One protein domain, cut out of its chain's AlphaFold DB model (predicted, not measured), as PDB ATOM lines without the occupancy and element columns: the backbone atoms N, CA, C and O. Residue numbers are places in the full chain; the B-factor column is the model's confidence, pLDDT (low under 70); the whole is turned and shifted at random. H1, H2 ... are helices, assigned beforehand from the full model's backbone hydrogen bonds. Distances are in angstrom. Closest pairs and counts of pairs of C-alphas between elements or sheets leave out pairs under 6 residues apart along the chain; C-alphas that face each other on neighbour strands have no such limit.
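This is residues 16 to 80 of the 103 residues of an uncharacterized protein of Chloroflexi bacterium (UniProt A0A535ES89). A small cluster of four short helices packed crosswise: H2 and H3 make a steeply tilted pair, H4, the longest, crosses H2, and H1 starts by the last residue of H3 and runs much the same way as H4. The printed part has 65 residues, with four named helices in the order H1, H2, H3, H4 and no named strand; the class is all helix. It is compact, with a radius of gyration of the C-alphas of 10.5 A and spans of 32 by 26 by 17 A.

H1, residues 19 to 27, touches H3, residues 49 to 56, at a steep tilt of 57 degrees, opposite ways; the closest C-alphas, of Ala 19 and Leu 56, are 4.8 A apart. H2, residues 33 to 42, touches H3 at a steep tilt of 59 degrees, opposite ways, with the C-alphas of Ser 37 and Gln 49 closest at 5.4 A. H4, residues 63 to 75, touches H2 with residues 68 to 72 alone and is about perpendicular to it at 88 degrees; the closest C-alphas, of Ala 40 and Val 72, are 5.9 A apart. H1 and H4 are close but not clearly touching, with the C-alphas of Ala 25 and Leu 73 closest at 7.2 A; they run the same way at a shallow tilt of 28 degrees. H3 and H4 are near each other. In H1, H2, H3 and H4 every O i to N i+4 pair is within hydrogen-bond range.

H1 begins at C-alpha 19, (250.382, 321.155, 413.270), and measures 12.1 A from first to last C-alpha. H2 measures 14.4 A and H3 10.4 A. H4 measures 18.4 A and ends at C-alpha 75, (256.740, 313.499, 396.404).

The two C-alphas farthest apart, of Arg 60 and Ser 80, are 31.6 A apart. The printed part has no cut. The link H1 to H2 is tight; H2 to H3 and H3 to H4 are short. Mean pLDDT of the printed part is 92.4, and no printed residue is under 70.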
ATOM      1  N   ARG A  16     241.114 321.500 409.756       91.69
ATOM      2  CA  ARG A  16     242.235 321.818 410.646       91.69
ATOM      3  C   ARG A  16     243.249 320.685 410.555       91.69
ATOM      4  O   ARG A  16     242.870 319.529 410.709       91.69
ATOM      5  N   ILE A  17     244.508 321.021 410.298       90.75
ATOM      6  CA  ILE A  17     245.612 320.059 410.313       90.75
ATOM      7  C   ILE A  17     246.190 320.003 411.728       90.75
ATOM      8  O   ILE A  17     246.276 321.035 412.397       90.75
ATOM      9  N   ASP A  18     246.602 318.816 412.169       91.75
ATOM     10  CA  ASP A  18     247.479 318.701 413.330       91.75
ATOM     11  C   ASP A  18     248.858 319.279 412.983       91.75
ATOM     12  O   ASP A  18     249.635 318.723 412.202       91.75
ATOM     13  N   ALA A  19     249.149 320.447 413.548       92.06
ATOM     14  CA  ALA A  19     250.382 321.155 413.270       92.06
ATOM     15  C   ALA A  19     251.630 320.421 413.791       92.06
ATOM     16  O   ALA A  19     252.716 320.649 413.260       92.06
ATOM     17  N   ALA A  20     251.519 319.582 414.826       91.12
ATOM     18  CA  ALA A  20     252.646 318.792 415.316       91.12
ATOM     19  C   ALA A  20     253.011 317.704 414.299       91.12
ATOM     20  O   ALA A  20     254.175 317.599 413.908       91.12
ATOM     21  N   GLU A  21     252.009 316.993 413.783       92.62
ATOM     22  CA  GLU A  21     252.188 315.978 412.740       92.62
ATOM     23  C   GLU A  21     252.703 316.588 411.430       92.62
ATOM     24  O   GLU A  21     253.629 316.059 410.817       92.62
ATOM     25  N   LEU A  22     252.195 317.761 411.025       93.94
ATOM     26  CA  LEU A  22     252.712 318.460 409.843       93.94
ATOM     27  C   LEU A  22     254.187 318.858 410.012       93.94
ATOM     28  O   LEU A  22     254.986 318.637 409.102       93.94
ATOM     29  N   ARG A  23     254.574 319.406 411.175       93.38
ATOM     30  CA  ARG A  23     255.984 319.726 411.462       93.38
ATOM     31  C   ARG A  23     256.847 318.473 411.445       93.38
ATOM     32  O   ARG A  23     257.923 318.502 410.858       93.38
ATOM     33  N   HIS A  24     256.385 317.390 412.061       91.44
ATOM     34  CA  HIS A  24     257.103 316.124 412.067       91.44
ATOM     35  C   HIS A  24     257.327 315.611 410.637       91.44
ATOM     36  O   HIS A  24     258.471 315.397 410.239       91.44
ATOM     37  N   ALA A  25     256.265 315.537 409.829       93.00
ATOM     38  CA  ALA A  25     256.329 315.092 408.439       93.00
ATOM     39  C   ALA A  25     257.266 315.951 407.573       93.00
ATOM     40  O   ALA A  25     257.954 315.419 406.699       93.00
ATOM     41  N   MET A  26     257.305 317.263 407.821       94.44
ATOM     42  CA  MET A  26     258.239 318.183 407.174       94.44
ATOM     43  C   MET A  26     259.688 317.930 407.609       94.44
ATOM     44  O   MET A  26     260.563 317.829 406.754       94.44
ATOM     45  N   ARG A  27     259.952 317.767 408.912       92.56
ATOM     46  CA  ARG A  27     261.309 317.547 409.446       92.56
ATOM     47  C   ARG A  27     261.941 316.256 408.951       92.56
ATOM     48  O   ARG A  27     263.087 316.289 408.520       92.56
ATOM     49  N   VAL A  28     261.199 315.145 408.949       93.75
ATOM     50  CA  VAL A  28     261.730 313.854 408.462       93.75
ATOM     51  C   VAL A  28     262.083 313.889 406.970       93.75
ATOM     52  O   VAL A  28     262.830 313.049 406.491       93.75
ATOM     53  N   ARG A  29     261.582 314.885 406.230       93.50
ATOM     54  CA  ARG A  29     261.873 315.134 404.808       93.50
ATOM     55  C   ARG A  29     262.827 316.307 404.579       93.50
ATOM     56  O   ARG A  29     263.045 316.686 403.433       93.50
ATOM     57  N   GLY A  30     263.340 316.923 405.646       92.62
ATOM     58  CA  GLY A  30     264.198 318.105 405.558       92.62
ATOM     59  C   GLY A  30     263.521 319.321 404.920       92.62
ATOM     60  O   GLY A  30     264.192 320.104 404.263       92.62
ATOM     61  N   LEU A  31     262.199 319.470 405.065       94.19
ATOM     62  CA  LEU A  31     261.444 320.568 404.461       94.19
ATOM     63  C   LEU A  31     261.201 321.707 405.451       94.19
ATOM     64  O   LEU A  31     260.611 321.526 406.515       94.19
ATOM     65  N   THR A  32     261.540 322.923 405.042       94.31
ATOM     66  CA  THR A  32     261.026 324.163 405.635       94.31
ATOM     67  C   THR A  32     259.691 324.572 405.000       94.31
ATOM     68  O   THR A  32     259.281 324.068 403.952       94.31
ATOM     69  N   GLY A  33     258.984 325.532 405.607       92.38
ATOM     70  CA  GLY A  33     257.727 326.043 405.039       92.38
ATOM     71  C   GLY A  33     257.902 326.729 403.676       92.38
ATOM     72  O   GLY A  33     257.017 326.638 402.824       92.38
ATOM     73  N   ALA A  34     259.049 327.378 403.451       94.06
ATOM     74  CA  ALA A  34     259.389 327.992 402.167       94.06
ATOM     75  C   ALA A  34     259.648 326.930 401.089       94.06
ATOM     76  O   ALA A  34     259.147 327.038 399.973       94.06
ATOM     77  N   GLU A  35     260.371 325.864 401.434       95.12
ATOM     78  CA  GLU A  35     260.662 324.767 400.507       95.12
ATOM     79  C   GLU A  35     259.418 323.964 400.157       95.12
ATOM     80  O   GLU A  35     259.240 323.595 398.998       95.12
ATOM     81  N   LEU A  36     258.521 323.755 401.123       95.50
ATOM     82  CA  LEU A  36     257.226 323.136 400.864       95.50
ATOM     83  C   LEU A  36     256.426 323.950 399.841       95.50
ATOM     84  O   LEU A  36     255.873 323.383 398.903       95.50
ATOM     85  N   SER A  37     256.393 325.278 399.990       95.69
ATOM     86  CA  SER A  37     255.719 326.176 399.042       95.69
ATOM     87  C   SER A  37     256.358 326.131 397.651       95.69
ATOM     88  O   SER A  37     255.645 326.024 396.654       95.69
ATOM     89  N   ARG A  38     257.694 326.132 397.576       94.94
ATOM     90  CA  ARG A  38     258.431 326.019 396.310       94.94
ATOM     91  C   ARG A  38     258.146 324.691 395.602       94.94
ATOM     92  O   ARG A  38     257.770 324.697 394.436       94.94
ATOM     93  N   LYS A  39     258.207 323.571 396.325       94.88
ATOM     94  CA  LYS A  39     257.872 322.243 395.785       94.88
ATOM     95  C   LYS A  39     256.408 322.118 395.379       94.88
ATOM     96  O   LYS A  39     256.100 321.452 394.400       94.88
ATOM     97  N   ALA A  40     255.493 322.769 396.097       93.88
ATOM     98  CA  ALA A  40     254.096 322.818 395.676       93.88
ATOM     99  C   ALA A  40     253.959 323.496 394.308       93.88
ATOM    100  O   ALA A  40     253.252 322.974 393.449       93.88
ATOM    101  N   ALA A  41     254.671 324.607 394.087       92.50
ATOM    102  CA  ALA A  41     254.681 325.294 392.800       92.50
ATOM    103  C   ALA A  41     255.287 324.429 391.678       92.50
ATOM    104  O   ALA A  41     254.717 324.384 390.591       92.50
ATOM    105  N   GLU A  42     256.369 323.688 391.952       93.69
ATOM    106  CA  GLU A  42     256.965 322.713 391.015       93.69
ATOM    107  C   GLU A  42     255.964 321.617 390.597       93.69
ATOM    108  O   GLU A  42     255.951 321.192 389.445       93.69
ATOM    109  N   LEU A  43     255.074 321.205 391.506       91.62
ATOM    110  CA  LEU A  43     253.991 320.247 391.240       91.62
ATOM    111  C   LEU A  43     252.728 320.891 390.628       91.62
ATOM    112  O   LEU A  43     251.674 320.257 390.580       91.62
ATOM    113  N   GLY A  44     252.783 322.163 390.221       91.81
ATOM    114  CA  GLY A  44     251.637 322.894 389.668       91.81
ATOM    115  C   GLY A  44     250.544 323.230 390.693       91.81
ATOM    116  O   GLY A  44     249.441 323.638 390.326       91.81
ATOM    117  N   CYS A  45     250.823 323.074 391.989       89.50
ATOM    118  CA  CYS A  45     249.893 323.365 393.072       89.50
ATOM    119  C   CYS A  45     250.090 324.786 393.621       89.50
ATOM    120  O   CYS A  45     251.204 325.244 393.866       89.50
ATOM    121  N   LYS A  46     248.988 325.486 393.914       86.44
ATOM    122  CA  LYS A  46     249.028 326.821 394.533       86.44
ATOM    123  C   LYS A  46     249.022 326.712 396.059       86.44
ATOM    124  O   LYS A  46     247.959 326.684 396.677       86.44
ATOM    125  N   VAL A  47     250.204 326.676 396.670       91.19
ATOM    126  CA  VAL A  47     250.368 326.785 398.131       91.19
ATOM    127  C   VAL A  47     251.424 327.840 398.439       91.19
ATOM    128  O   VAL A  47     252.605 327.629 398.181       91.19
ATOM    129  N   SER A  48     251.004 328.977 398.997       92.19
ATOM    130  CA  SER A  48     251.924 330.037 399.425       92.19
ATOM    131  C   SER A  48     252.544 329.727 400.785       92.19
ATOM    132  O   SER A  48     251.919 329.082 401.630       92.19
ATOM    133  N   GLN A  49     253.731 330.267 401.054       93.00
ATOM    134  CA  GLN A  49     254.374 330.171 402.368       93.00
ATOM    135  C   GLN A  49     253.474 330.689 403.506       93.00
ATOM    136  O   GLN A  49     253.431 330.088 404.579       93.00
ATOM    137  N   ALA A  50     252.698 331.754 403.269       93.12
ATOM    138  CA  ALA A  50     251.724 332.267 404.236       93.12
ATOM    139  C   ALA A  50     250.656 331.217 404.587       93.12
ATOM    140  O   ALA A  50     250.313 331.032 405.753       93.12
ATOM    141  N   THR A  51     250.188 330.467 403.588       92.44
ATOM    142  CA  THR A  51     249.222 329.379 403.782       92.44
ATOM    143  C   THR A  51     249.820 328.228 404.589       92.44
ATOM    144  O   THR A  51     249.166 327.696 405.486       92.44
ATOM    145  N   VAL A  52     251.082 327.877 404.322       92.94
ATOM    146  CA  VAL A  52     251.811 326.878 405.117       92.94
ATOM    147  C   VAL A  52     251.943 327.345 406.567       92.94
ATOM    148  O   VAL A  52     251.651 326.588 407.488       92.94
ATOM    149  N   SER A  53     252.292 328.616 406.785       93.88
ATOM    150  CA  SER A  53     252.355 329.217 408.121       93.88
ATOM    151  C   SER A  53     250.998 329.182 408.833       93.88
ATOM    152  O   SER A  53     250.921 328.835 410.010       93.88
ATOM    153  N   HIS A  54     249.898 329.468 408.137       93.06
ATOM    154  CA  HIS A  54     248.553 329.343 408.700       93.06
ATOM    155  C   HIS A  54     248.236 327.912 409.146       93.06
ATOM    156  O   HIS A  54     247.768 327.731 410.270       93.06
ATOM    157  N   ALA A  55     248.548 326.910 408.322       92.38
ATOM    158  CA  ALA A  55     248.372 325.506 408.686       92.38
ATOM    159  C   ALA A  55     249.215 325.119 409.915       92.38
ATOM    160  O   ALA A  55     248.701 324.506 410.849       92.38
ATOM    161  N   LEU A  56     250.485 325.536 409.964       93.31
ATOM    162  CA  LEU A  56     251.389 325.282 411.095       93.31
ATOM    163  C   LEU A  56     250.954 325.984 412.390       93.31
ATOM    164  O   LEU A  56     251.249 325.510 413.484       93.31
ATOM    165  N   ASN A  57     250.222 327.090 412.288       93.19
ATOM    166  CA  ASN A  57     249.636 327.789 413.433       93.19
ATOM    167  C   ASN A  57     248.228 327.277 413.789       93.19
ATOM    168  O   ASN A  57     247.518 327.912 414.565       93.19
ATOM    169  N   GLY A  58     247.796 326.147 413.213       88.94
ATOM    170  CA  GLY A  58     246.516 325.511 413.525       88.94
ATOM    171  C   GLY A  58     245.292 326.232 412.954       88.94
ATOM    172  O   GLY A  58     244.164 325.926 413.352       88.94
ATOM    173  N   ARG A  59     245.478 327.177 412.020       92.75
ATOM    174  CA  ARG A  59     244.354 327.796 411.309       92.75
ATOM    175  C   ARG A  59     243.716 326.791 410.360       92.75
ATOM    176  O   ARG A  59     244.371 325.896 409.825       92.75
ATOM    177  N   ARG A  60     242.415 326.963 410.137       93.00
ATOM    178  CA  ARG A  60     241.672 326.151 409.174       93.00
ATOM    179  C   ARG A  60     242.093 326.531 407.757       93.00
ATOM    180  O   ARG A  60     242.270 327.711 407.461       93.00
ATOM    181  N   ILE A  61     242.228 325.535 406.893       92.19
ATOM    182  CA  ILE A  61     242.598 325.711 405.488       92.19
ATOM    183  C   ILE A  61     241.585 325.025 404.573       92.19
ATOM    184  O   ILE A  61     240.772 324.204 405.010       92.19
ATOM    185  N   HIS A  62     241.649 325.350 403.284       91.75
ATOM    186  CA  HIS A  62     240.814 324.710 402.278       91.75
ATOM    187  C   HIS A  62     241.267 323.252 402.025       91.75
ATOM    188  O   HIS A  62     242.472 322.980 402.016       91.75
ATOM    189  N   PRO A  63     240.352 322.303 401.745       90.31
ATOM    190  CA  PRO A  63     240.694 320.909 401.456       90.31
ATOM    191  C   PRO A  63     241.673 320.743 400.289       90.31
ATOM    192  O   PRO A  63     242.553 319.888 400.335       90.31
ATOM    193  N   ASN A  64     241.587 321.598 399.264       91.38
ATOM    194  CA  ASN A  64     242.557 321.582 398.158       91.38
ATOM    195  C   ASN A  64     243.972 321.961 398.611       91.38
ATOM    196  O   ASN A  64     244.938 321.389 398.118       91.38
ATOM    197  N   THR A  65     244.106 322.866 399.584       92.19
ATOM    198  CA  THR A  65     245.402 323.192 400.187       92.19
ATOM    199  C   THR A  65     245.961 321.994 400.949       92.19
ATOM    200  O   THR A  65     247.135 321.676 400.787       92.19
ATOM    201  N   LEU A  66     245.131 321.290 401.730       93.25
ATOM    202  CA  LEU A  66     245.544 320.054 402.406       93.25
ATOM    203  C   LEU A  66     246.037 319.009 401.394       93.25
ATOM    204  O   LEU A  66     247.108 318.434 401.577       93.25
ATOM    205  N   ARG A  67     245.287 318.787 400.308       93.31
ATOM    206  CA  ARG A  67     245.673 317.848 399.242       93.31
ATOM    207  C   ARG A  67     247.002 318.233 398.596       93.31
ATOM    208  O   ARG A  67     247.837 317.361 398.394       93.31
ATOM    209  N   ALA A  68     247.214 319.520 398.330       94.25
ATOM    210  CA  ALA A  68     248.463 320.022 397.769       94.25
ATOM    211  C   ALA A  68     249.655 319.840 398.725       94.25
ATOM    212  O   ALA A  68     250.703 319.358 398.307       94.25
ATOM    213  N   ILE A  69     249.487 320.155 400.015       94.19
ATOM    214  CA  ILE A  69     250.509 319.898 401.044       94.19
ATOM    215  C   ILE A  69     250.851 318.402 401.079       94.19
ATOM    216  O   ILE A  69     252.022 318.034 401.031       94.19
ATOM    217  N   ASN A  70     249.838 317.533 401.102       94.81
ATOM    218  CA  ASN A  70     250.043 316.086 401.121       94.81
ATOM    219  C   ASN A  70     250.737 315.573 399.847       94.81
ATOM    220  O   ASN A  70     251.594 314.698 399.927       94.81
ATOM    221  N   ALA A  71     250.412 316.127 398.677       95.00
ATOM    222  CA  ALA A  71     251.079 315.780 397.424       95.00
ATOM    223  C   ALA A  71     252.588 316.071 397.488       95.00
ATOM    224  O   ALA A  71     253.386 315.206 397.132       95.00
ATOM    225  N   VAL A  72     252.982 317.232 398.027       95.44
ATOM    226  CA  VAL A  72     254.399 317.569 398.246       95.44
ATOM    227  C   VAL A  72     255.060 316.592 399.214       95.44
ATOM    228  O   VAL A  72     256.133 316.073 398.918       95.44
ATOM    229  N   LEU A  73     254.421 316.300 400.351       94.38
ATOM    230  CA  LEU A  73     254.974 315.367 401.340       94.38
ATOM    231  C   LEU A  73     255.146 313.951 400.768       94.38
ATOM    232  O   LEU A  73     256.094 313.261 401.125       94.38
ATOM    233  N   ARG A  74     254.270 313.509 399.862       94.38
ATOM    234  CA  ARG A  74     254.418 312.213 399.179       94.38
ATOM    235  C   ARG A  74     255.496 312.220 398.097       94.38
ATOM    236  O   ARG A  74     256.088 311.178 397.849       94.38
ATOM    237  N   ALA A  75     255.737 313.362 397.456       93.50
ATOM    238  CA  ALA A  75     256.740 313.499 396.404       93.50
ATOM    239  C   ALA A  75     258.180 313.567 396.945       93.50
ATOM    240  O   ALA A  75     259.125 313.302 396.207       93.50
ATOM    241  N   VAL A  76     258.360 313.933 398.216       92.06
ATOM    242  CA  VAL A  76     259.677 314.017 398.857       92.06
ATOM    243  C   VAL A  76     259.900 312.787 399.723       92.06
ATOM    244  O   VAL A  76     259.179 312.566 400.701       92.06
ATOM    245  N   ALA A  77     260.911 311.998 399.363       88.56
ATOM    246  CA  ALA A  77     261.338 310.862 400.162       88.56
ATOM    247  C   ALA A  77     261.800 311.332 401.557       88.56
ATOM    248  O   ALA A  77     262.450 312.378 401.660       88.56
ATOM    249  N   PRO A  78     261.473 310.593 402.630       88.19
ATOM    250  CA  PRO A  78     262.087 310.811 403.931       88.19
ATOM    251  C   PRO A  78     263.608 310.694 403.834       88.19
ATOM    252  O   PRO A  78     264.135 309.895 403.060       88.19
ATOM    253  N   LEU A  79     264.310 311.497 404.625       86.62
ATOM    254  CA  LEU A  79     265.748 311.370 404.781       86.62
ATOM    255  C   LEU A  79     266.038 310.085 405.565       86.62
ATOM    256  O   LEU A  79     265.497 309.891 406.658       86.62
ATOM    257  N   SER A  80     266.889 309.217 405.012       78.75
ATOM    258  CA  SER A  80     267.334 307.992 405.686       78.75
ATOM    259  C   SER A  80     267.904 308.317 407.065       78.75
ATOM    260  O   SER A  80     268.572 309.336 407.240       78.75
TER     261      SER A  80